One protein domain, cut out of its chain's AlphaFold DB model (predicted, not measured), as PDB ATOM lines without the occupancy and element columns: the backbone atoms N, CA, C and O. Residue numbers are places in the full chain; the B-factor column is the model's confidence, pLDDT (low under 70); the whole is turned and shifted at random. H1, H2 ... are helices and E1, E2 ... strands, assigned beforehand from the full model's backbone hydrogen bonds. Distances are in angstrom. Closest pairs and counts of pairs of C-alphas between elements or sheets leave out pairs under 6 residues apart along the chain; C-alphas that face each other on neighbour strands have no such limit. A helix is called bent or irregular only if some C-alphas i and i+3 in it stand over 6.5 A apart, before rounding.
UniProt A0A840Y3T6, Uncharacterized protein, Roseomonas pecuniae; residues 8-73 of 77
ATOM      1  N   VAL A   8      25.043 -12.876  25.377       95.88
ATOM      2  CA  VAL A   8      23.854 -13.645  25.783       95.88
ATOM      3  C   VAL A   8      22.879 -13.831  24.618       95.88
ATOM      4  O   VAL A   8      22.421 -14.948  24.381       95.88
ATOM      5  N   ALA A   9      22.588 -12.780  23.846       96.75
ATOM      6  CA  ALA A   9      21.707 -12.879  22.684       96.75
ATOM      7  C   ALA A   9      22.287 -13.820  21.615       96.75
ATOM      8  O   ALA A   9      21.585 -14.691  21.100       96.75
ATOM      9  N   CYS A  10      23.585 -13.709  21.328       96.50
ATOM     10  CA  CYS A  10      24.301 -14.614  20.432       96.50
ATOM     11  C   CYS A  10      24.230 -16.068  20.921       96.50
ATOM     12  O   CYS A  10      23.903 -16.960  20.136       96.50
ATOM     13  N   ALA A  11      24.443 -16.314  22.218       97.00
ATOM     14  CA  ALA A  11      24.290 -17.638  22.817       97.00
ATOM     15  C   ALA A  11      22.863 -18.185  22.635       97.00
ATOM     16  O   ALA A  11      22.696 -19.317  22.180       97.00
ATOM     17  N   MET A  12      21.826 -17.383  22.906       97.88
ATOM     18  CA  MET A  12      20.433 -17.807  22.714       97.88
ATOM     19  C   MET A  12      20.129 -18.140  21.250       97.88
ATOM     20  O   MET A  12      19.475 -19.146  20.977       97.88
ATOM     21  N   GLN A  13      20.637 -17.353  20.296       96.75
ATOM     22  CA  GLN A  13      20.457 -17.642  18.871       96.75
ATOM     23  C   GLN A  13      21.087 -18.976  18.460       96.75
ATOM     24  O   GLN A  13      20.462 -19.726  17.710       96.75
ATOM     25  N   VAL A  14      22.278 -19.299  18.975       96.88
ATOM     26  CA  VAL A  14      22.919 -20.602  18.744       96.88
ATOM     27  C   VAL A  14      22.050 -21.726  19.308       96.88
ATOM     28  O   VAL A  14      21.713 -22.655  18.581       96.88
ATOM     29  N   LEU A  15      21.613 -21.627  20.567       97.25
ATOM     30  CA  LEU A  15      20.822 -22.684  21.216       97.25
ATOM     31  C   LEU A  15      19.441 -22.904  20.567       97.25
ATOM     32  O   LEU A  15      18.932 -24.029  20.564       97.25
ATOM     33  N   LEU A  16      18.846 -21.845  20.005       97.31
ATOM     34  CA  LEU A  16      17.561 -21.891  19.300       97.31
ATOM     35  C   LEU A  16      17.664 -22.480  17.887       97.31
ATOM     36  O   LEU A  16      16.723 -23.130  17.439       97.31
ATOM     37  N   ARG A  17      18.760 -22.217  17.163       97.12
ATOM     38  CA  ARG A  17      18.877 -22.541  15.728       97.12
ATOM     39  C   ARG A  17      19.719 -23.781  15.446       97.12
ATOM     40  O   ARG A  17      19.509 -24.433  14.426       97.12
ATOM     41  N   CYS A  18      20.683 -24.092  16.305       96.50
ATOM     42  CA  CYS A  18      21.569 -25.230  16.116       96.50
ATOM     43  C   CYS A  18      20.963 -26.524  16.669       96.50
ATOM     44  O   CYS A  18      19.995 -26.538  17.435       96.50
ATOM     45  N   ARG A  19      21.569 -27.643  16.267       95.44
ATOM     46  CA  ARG A  19      21.225 -28.965  16.786       95.44
ATOM     47  C   ARG A  19      21.498 -29.040  18.301       95.44
ATOM     48  O   ARG A  19      22.436 -28.398  18.767       95.44
ATOM     49  N   PRO A  20      20.735 -29.839  19.072       93.00
ATOM     50  CA  PRO A  20      20.950 -29.987  20.516       93.00
ATOM     51  C   PRO A  20      22.359 -30.448  20.917       93.00
ATOM     52  O   PRO A  20      22.808 -30.118  22.009       93.00
ATOM     53  N   ASP A  21      23.042 -31.196  20.049       94.56
ATOM     54  CA  ASP A  21      24.404 -31.694  20.256       94.56
ATOM     55  C   ASP A  21      25.494 -30.661  19.920       94.56
ATOM     56  O   ASP A  21      26.661 -30.891  20.240       94.56
ATOM     57  N   ALA A  22      25.132 -29.516  19.330       96.06
ATOM     58  CA  ALA A  22      26.076 -28.468  18.973       96.06
ATOM     59  C   ALA A  22      26.801 -27.904  20.203       96.06
ATOM     60  O   ALA A  22      26.206 -27.667  21.259       96.06
ATOM     61  N   VAL A  23      28.095 -27.643  20.024       96.19
ATOM     62  CA  VAL A  23      28.961 -27.070  21.053       96.19
ATOM     63  C   VAL A  23      28.962 -25.547  20.935       96.19
ATOM     64  O   VAL A  23      29.307 -24.980  19.896       96.19
ATOM     65  N   LEU A  24      28.594 -24.877  22.023       97.06
ATOM     66  CA  LEU A  24      28.676 -23.430  22.180       97.06
ATOM     67  C   LEU A  24      29.911 -23.097  23.016       97.06
ATOM     68  O   LEU A  24      30.015 -23.519  24.157       97.06
ATOM     69  N   VAL A  25      30.825 -22.305  22.467       96.94
ATOM     70  CA  VAL A  25      31.988 -21.781  23.200       96.94
ATOM     71  C   VAL A  25      31.769 -20.295  23.453       96.94
ATOM     72  O   VAL A  25      31.478 -19.574  22.492       96.94
ATOM     73  N   MET A  26      31.889 -19.855  24.706       96.38
ATOM     74  CA  MET A  26      31.778 -18.453  25.124       96.38
ATOM     75  C   MET A  26      33.062 -18.001  25.820       96.38
ATOM     76  O   MET A  26      33.529 -18.692  26.720       96.38
ATOM     77  N   HIS A  27      33.594 -16.847  25.424       94.50
ATOM     78  CA  HIS A  27      34.739 -16.208  26.080       94.50
ATOM     79  C   HIS A  27      34.295 -15.335  27.269       94.50
ATOM     80  O   HIS A  27      33.175 -14.813  27.263       94.50
ATOM     81  N   ASP A  28      35.153 -15.194  28.285       91.56
ATOM     82  CA  ASP A  28      34.947 -14.430  29.529       91.56
ATOM     83  C   ASP A  28      33.671 -14.792  30.309       91.56
ATOM     84  O   ASP A  28      33.105 -13.982  31.050       91.56
ATOM     85  N   PHE A  29      33.167 -16.014  30.137       93.00
ATOM     86  CA  PHE A  29      31.878 -16.403  30.704       93.00
ATOM     87  C   PHE A  29      31.878 -16.423  32.236       93.00
ATOM     88  O   PHE A  29      30.928 -15.984  32.886       93.00
ATOM     89  N   SER A  30      32.937 -16.977  32.821       88.12
ATOM     90  CA  SER A  30      33.038 -17.208  34.261       88.12
ATOM     91  C   SER A  30      33.103 -15.896  35.049       88.12
ATOM     92  O   SER A  30      32.453 -15.781  36.092       88.12
ATOM     93  N   SER A  31      33.819 -14.900  34.523       89.44
ATOM     94  CA  SER A  31      34.058 -13.593  35.141       89.44
ATOM     95  C   SER A  31      32.838 -12.662  35.097       89.44
ATOM     96  O   SER A  31      32.647 -11.867  36.020       89.44
ATOM     97  N   HIS A  32      31.959 -12.802  34.100       90.12
ATOM     98  CA  HIS A  32      30.807 -11.915  33.892       90.12
ATOM     99  C   HIS A  32      29.494 -12.552  34.368       90.12
ATOM    100  O   HIS A  32      28.871 -13.371  33.690       90.12
ATOM    101  N   ARG A  33      29.025 -12.132  35.551       90.94
ATOM    102  CA  ARG A  33      27.812 -12.686  36.190       90.94
ATOM    103  C   ARG A  33      26.549 -12.556  35.343       90.94
ATOM    104  O   ARG A  33      25.676 -13.416  35.422       90.94
ATOM    105  N   GLU A  34      26.436 -11.509  34.534       91.31
ATOM    106  CA  GLU A  34      25.287 -11.307  33.645       91.31
ATOM    107  C   GLU A  34      25.145 -12.415  32.588       91.31
ATOM    108  O   GLU A  34      24.028 -12.727  32.173       91.31
ATOM    109  N   TYR A  35      26.244 -13.080  32.211       93.94
ATOM    110  CA  TYR A  35      26.219 -14.181  31.249       93.94
ATOM    111  C   TYR A  35      25.734 -15.484  31.881       93.94
ATOM    112  O   TYR A  35      25.265 -16.373  31.171       93.94
ATOM    113  N   HIS A  36      25.747 -15.602  33.215       95.25
ATOM    114  CA  HIS A  36      25.383 -16.842  33.911       95.25
ATOM    115  C   HIS A  36      23.932 -17.270  33.660       95.25
ATOM    116  O   HIS A  36      23.608 -18.444  33.843       95.25
ATOM    117  N   VAL A  37      23.084 -16.372  33.147       96.38
ATOM    118  CA  VAL A  37      21.747 -16.694  32.627       96.38
ATOM    119  C   VAL A  37      21.765 -17.837  31.595       96.38
ATOM    120  O   VAL A  37      20.828 -18.633  31.547       96.38
ATOM    121  N   VAL A  38      22.858 -18.004  30.836       96.69
ATOM    122  CA  VAL A  38      23.031 -19.091  29.851       96.69
ATOM    123  C   VAL A  38      23.015 -20.481  30.505       96.69
ATOM    124  O   VAL A  38      22.538 -21.430  29.880       96.69
ATOM    125  N   ARG A  39      23.417 -20.622  31.781       96.56
ATOM    126  CA  ARG A  39      23.363 -21.906  32.523       96.56
ATOM    127  C   ARG A  39      21.943 -22.457  32.679       96.56
ATOM    128  O   ARG A  39      21.759 -23.658  32.878       96.56
ATOM    129  N   GLY A  40      20.933 -21.592  32.563       96.94
ATOM    130  CA  GLY A  40      19.528 -21.998  32.536       96.94
ATOM    131  C   GLY A  40      19.115 -22.729  31.255       96.94
ATOM    132  O   GLY A  40      18.070 -23.370  31.245       96.94
ATOM    133  N   PHE A  41      19.924 -22.658  30.195       97.94
ATOM    134  CA  PHE A  41      19.592 -23.158  28.855       97.94
ATOM    135  C   PHE A  41      20.609 -24.165  28.314       97.94
ATOM    136  O   PHE A  41      20.263 -25.052  27.529       97.94
ATOM    137  N   ALA A  42      21.865 -24.041  28.734       97.50
ATOM    138  CA  ALA A  42      22.955 -24.906  28.320       97.50
ATOM    139  C   ALA A  42      23.746 -25.395  29.539       97.50
ATOM    140  O   ALA A  42      23.939 -24.669  30.514       97.50
ATOM    141  N   ARG A  43      24.188 -26.651  29.491       97.00
ATOM    142  CA  ARG A  43      25.060 -27.250  30.500       97.00
ATOM    143  C   ARG A  43      26.507 -26.944  30.139       97.00
ATOM    144  O   ARG A  43      26.920 -27.228  29.016       97.00
ATOM    145  N   GLU A  44      27.259 -26.406  31.091       96.69
ATOM    146  CA  GLU A  44      28.708 -26.224  30.973       96.69
ATOM    147  C   GLU A  44      29.387 -27.603  30.987       96.69
ATOM    148  O   GLU A  44      29.135 -28.414  31.878       96.69
ATOM    149  N   LEU A  45      30.167 -27.900  29.952       96.25
ATOM    150  CA  LEU A  45      30.867 -29.169  29.756       96.25
ATOM    151  C   LEU A  45      32.334 -29.085  30.176       96.25
ATOM    152  O   LEU A  45      32.872 -30.062  30.688       96.25
ATOM    153  N   ALA A  46      32.979 -27.945  29.927       95.12
ATOM    154  CA  ALA A  46      34.389 -27.724  30.214       95.12
ATOM    155  C   ALA A  46      34.696 -26.227  30.325       95.12
ATOM    156  O   ALA A  46      33.964 -25.394  29.784       95.12
ATOM    157  N   ILE A  47      35.814 -25.921  30.980       94.88
ATOM    158  CA  ILE A  47      36.447 -24.601  30.997       94.88
ATOM    159  C   ILE A  47      37.863 -24.783  30.448       94.88
ATOM    160  O   ILE A  47      38.561 -25.715  30.853       94.88
ATOM    161  N   ALA A  48      38.267 -23.923  29.521       91.19
ATOM    162  CA  ALA A  48      39.603 -23.886  28.943       91.19
ATOM    163  C   ALA A  48      40.083 -22.432  28.946       91.19
ATOM    164  O   ALA A  48      39.619 -21.639  28.131       91.19
ATOM    165  N   GLU A  49      40.974 -22.090  29.879       91.00
ATOM    166  CA  GLU A  49      41.377 -20.698  30.139       91.00
ATOM    167  C   GLU A  49      40.138 -19.813  30.382       91.00
ATOM    168  O   GLU A  49      39.323 -20.136  31.250       91.00
ATOM    169  N   ASP A  50      39.962 -18.753  29.595       92.00
ATOM    170  CA  ASP A  50      38.827 -17.829  29.682       92.00
ATOM    171  C   ASP A  50      37.609 -18.281  28.854       92.00
ATOM    172  O   ASP A  50      36.599 -17.577  28.765       92.00
ATOM    173  N   PHE A  51      37.655 -19.480  28.265       94.31
ATOM    174  CA  PHE A  51      36.541 -20.056  27.519       94.31
ATOM    175  C   PHE A  51      35.728 -21.038  28.361       94.31
ATOM    176  O   PHE A  51      36.252 -22.010  28.904       94.31
ATOM    177  N   SER A  52      34.409 -20.865  28.348       96.75
ATOM    178  CA  SER A  52      33.456 -21.867  28.823       96.75
ATOM    179  C   SER A  52      32.774 -22.551  27.641       96.75
ATOM    180  O   SER A  52      32.291 -21.910  26.701       96.75
ATOM    181  N   VAL A  53      32.720 -23.879  27.699       97.31
ATOM    182  CA  VAL A  53      32.146 -24.739  26.665       97.31
ATOM    183  C   VAL A  53      30.808 -25.277  27.147       97.31
ATOM    184  O   VAL A  53      30.711 -25.821  28.241       97.31
ATOM    185  N   PHE A  54      29.778 -25.177  26.315       97.94
ATOM    186  CA  PHE A  54      28.404 -25.526  26.642       97.94
ATOM    187  C   PHE A  54      27.765 -26.427  25.591       97.94
ATOM    188  O   PHE A  54      28.106 -26.385  24.409       97.94
ATOM    189  N   GLN A  55      26.753 -27.172  26.023       97.56
ATOM    190  CA  GLN A  55      25.817 -27.875  25.151       97.56
ATOM    191  C   GLN A  55      24.387 -27.648  25.633       97.56
ATOM    192  O   GLN A  55      24.141 -27.505  26.834       97.56
ATOM    193  N   ARG A  56      23.435 -27.595  24.697       97.81
ATOM    194  CA  ARG A  56      22.024 -27.356  25.012       97.81
ATOM    195  C   ARG A  56      21.507 -28.411  25.989       97.81
ATOM    196  O   ARG A  56      21.790 -29.597  25.840       97.81
ATOM    197  N   ARG A  57      20.740 -27.982  26.993       97.12
ATOM    198  CA  ARG A  57      20.153 -28.926  27.945       97.12
ATOM    199  C   ARG A  57      19.040 -29.760  27.285       97.12
ATOM    200  O   ARG A  57      18.395 -29.276  26.353       97.12
ATOM    201  N   PRO A  58      18.773 -30.989  27.763       94.88
ATOM    202  CA  PRO A  58      17.639 -31.785  27.287       94.88
ATOM    203  C   PRO A  58      16.274 -31.147  27.590       94.88
ATOM    204  O   PRO A  58      15.352 -31.273  26.794       94.88
ATOM    205  N   ASP A  59      16.163 -30.429  28.709       95.69
ATOM    206  CA  ASP A  59      14.974 -29.708  29.187       95.69
ATOM    207  C   ASP A  59      14.894 -28.267  28.642       95.69
ATOM    208  O   ASP A  59      14.377 -27.368  29.302       95.69
ATOM    209  N   PHE A  60      15.450 -28.017  27.451       97.25
ATOM    210  CA  PHE A  60      15.536 -26.676  26.875       97.25
ATOM    211  C   PHE A  60      14.155 -26.069  26.586       97.25
ATOM    212  O   PHE A  60      13.426 -26.527  25.706       97.25
ATOM    213  N   ASP A  61      13.846 -24.981  27.291       97.31
ATOM    214  CA  ASP A  61      12.627 -24.196  27.113       97.31
ATOM    215  C   ASP A  61      12.814 -23.135  26.015       97.31
ATOM    216  O   ASP A  61      13.499 -22.120  26.193       97.31
ATOM    217  N   VAL A  62      12.184 -23.384  24.865       97.25
ATOM    218  CA  VAL A  62      12.248 -22.525  23.674       97.25
ATOM    219  C   VAL A  62      11.643 -21.145  23.934       97.25
ATOM    220  O   VAL A  62      12.197 -20.142  23.476       97.25
ATOM    221  N   GLU A  63      10.533 -21.065  24.665       97.94
ATOM    222  CA  GLU A  63       9.842 -19.797  24.909       97.94
ATOM    223  C   GLU A  63      10.644 -18.923  25.864       97.94
ATOM    224  O   GLU A  63      10.906 -17.751  25.582       97.94
ATOM    225  N   LYS A  64      11.157 -19.514  26.945       97.56
ATOM    226  CA  LYS A  64      12.046 -18.809  27.870       97.56
ATOM    227  C   LYS A  64      13.336 -18.345  27.186       97.56
ATOM    228  O   LYS A  64      13.833 -17.252  27.479       97.56
ATOM    229  N   ALA A  65      13.871 -19.130  26.248       97.62
ATOM    230  CA  ALA A  65      15.042 -18.743  25.464       97.62
ATOM    231  C   ALA A  65      14.738 -17.564  24.523       97.62
ATOM    232  O   ALA A  65      15.546 -16.641  24.426       97.62
ATOM    233  N   ARG A  66      13.560 -17.534  23.883       98.00
ATOM    234  CA  ARG A  66      13.103 -16.397  23.060       98.00
ATOM    235  C   ARG A  66      12.899 -15.126  23.882       98.00
ATOM    236  O   ARG A  66      13.331 -14.057  23.457       98.00
ATOM    237  N   GLN A  67      12.307 -15.239  25.069       97.62
ATOM    238  CA  GLN A  67      12.150 -14.112  25.995       97.62
ATOM    239  C   GLN A  67      13.509 -13.568  26.449       97.62
ATOM    240  O   GLN A  67      13.728 -12.356  26.469       97.62
ATOM    241  N   THR A  68      14.450 -14.463  26.757       97.19
ATOM    242  CA  THR A  68      15.821 -14.083  27.118       97.19
ATOM    243  C   THR A  68      16.531 -13.415  25.945       97.19
ATOM    244  O   THR A  68      17.132 -12.362  26.120       97.19
ATOM    245  N   LEU A  69      16.402 -13.953  24.732       97.12
ATOM    246  CA  LEU A  69      16.937 -13.322  23.528       97.12
ATOM    247  C   LEU A  69      16.402 -11.896  23.358       97.12
ATOM    248  O   LEU A  69      17.196 -10.984  23.163       97.12
ATOM    249  N   ALA A  70      15.087 -11.693  23.469       96.69
ATOM    250  CA  ALA A  70      14.475 -10.374  23.334       96.69
ATOM    251  C   ALA A  70      14.994  -9.380  24.386       96.69
ATOM    252  O   ALA A  70      15.293  -8.236  24.052       96.69
ATOM    253  N   ARG A  71      15.168  -9.830  25.636       95.19
ATOM    254  CA  ARG A  71      15.710  -9.009  26.729       95.19
ATOM    255  C   ARG A  71      17.134  -8.521  26.453       95.19
ATOM    256  O   ARG A  71      17.435  -7.373  26.749       95.19
ATOM    257  N   TYR A  72      17.988  -9.382  25.903       94.62
ATOM    258  CA  TYR A  72      19.400  -9.072  25.648       94.62
ATOM    259  C   TYR A  72      19.670  -8.602  24.206       94.62
ATOM    260  O   TYR A  72      20.817  -8.380  23.835       94.62
ATOM    261  N   ALA A  73      18.637  -8.443  23.369       91.06
ATOM    262  CA  ALA A  73      18.798  -8.105  21.951       91.06
ATOM    263  C   ALA A  73      19.397  -6.708  21.716       91.06
ATOM    264  O   ALA A  73      20.041  -6.485  20.695       91.06
TER     265      ALA A  73
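This is residues 8 to 73 of the 77 residues of an uncharacterized protein of Roseomonas pecuniae (UniProt A0A840Y3T6). A small, strongly twisted sheet of three strands makes one end of this domain, and three helices, side by side with their centres in a triangle, fill the other. H1 and H2 pack on the sheet, while H3 packs on H1 away from it; the long axis runs from the turn of the hairpin E2 and E3 to H3. The printed part has 66 residues, with three named helices and three named strands in the order H1, E1, H2, E2, E3, H3, and its class is mixed, helices and strands. The sheet's order is E1, E3, E2, all antiparallel. The whole is compact, with a radius of gyration of the C-alphas of 10.9 A and spans of 32 by 24 by 16 A.

H1, residues 8 to 17, is on the sheet of E1, residues 23 to 27, E3, residues 51 to 56, and E2, residues 42 to 48. Its height over the sheet is 9.2 A, and it lies over E3, slantwise to the strands at 36 degrees on the local plane. Their closest C-alphas, those of Leu 15 and Arg 56, are 6.1 A apart. E1 and E3 are antiparallel at 147 degrees, with N 24 and O 54 at 2.9 A, within hydrogen-bond range. H2, residues 33 to 40, is on the sheet too, and with H1 on one face of it makes two layers, helices and sheet. H1 and H2 touch, the same way at a shallow tilt of 19 degrees; their closest C-alphas, those of Val 8 and Tyr 35, are 6.0 A apart. E1, H2 and E2 form a split strand-helix-strand unit, two strands running the same way with E3 between them, and its crossover is right-handed. The hairpin E2 and E3 is antiparallel at 155 degrees, with N 45 and O 53 at 2.7 A. H3, residues 62 to 72, touches H1, opposite ways at a shallow tilt of 29 degrees; their closest C-alphas, those of Ala 9 and Leu 69, are 4.9 A apart. H3 is not on the sheet, and it is near H2. In H1 and H3 every O i to N i+4 pair is within hydrogen-bond range; in H2 0 of 4 are, beside 4 of 5 O i to N i+3 pairs.

H1 begins at C-alpha 8, (23.854, -13.645, 25.783), and is 14.3 A long. E1 is 13.3 A long. H2, 13.0 A, is irregular, but only just: C-alphas 34 and 37 are 6.53 A apart. E2, 16.7 A, ends at C-alpha 48, (39.603, -23.886, 28.943). E3 is 16.4 A long, and H3, 15.4 A, ends at C-alpha 72, (19.400, -9.072, 25.648).

The two C-alphas farthest apart, those of Glu 49 and Glu 63, are 32.0 A apart, while those of Val 8 and Ala 73 are 8.4 A apart. The printed part has no cut, and the five links between its named elements are tight. The mean pLDDT of the printed part is 95.6, and no printed residue is under 70.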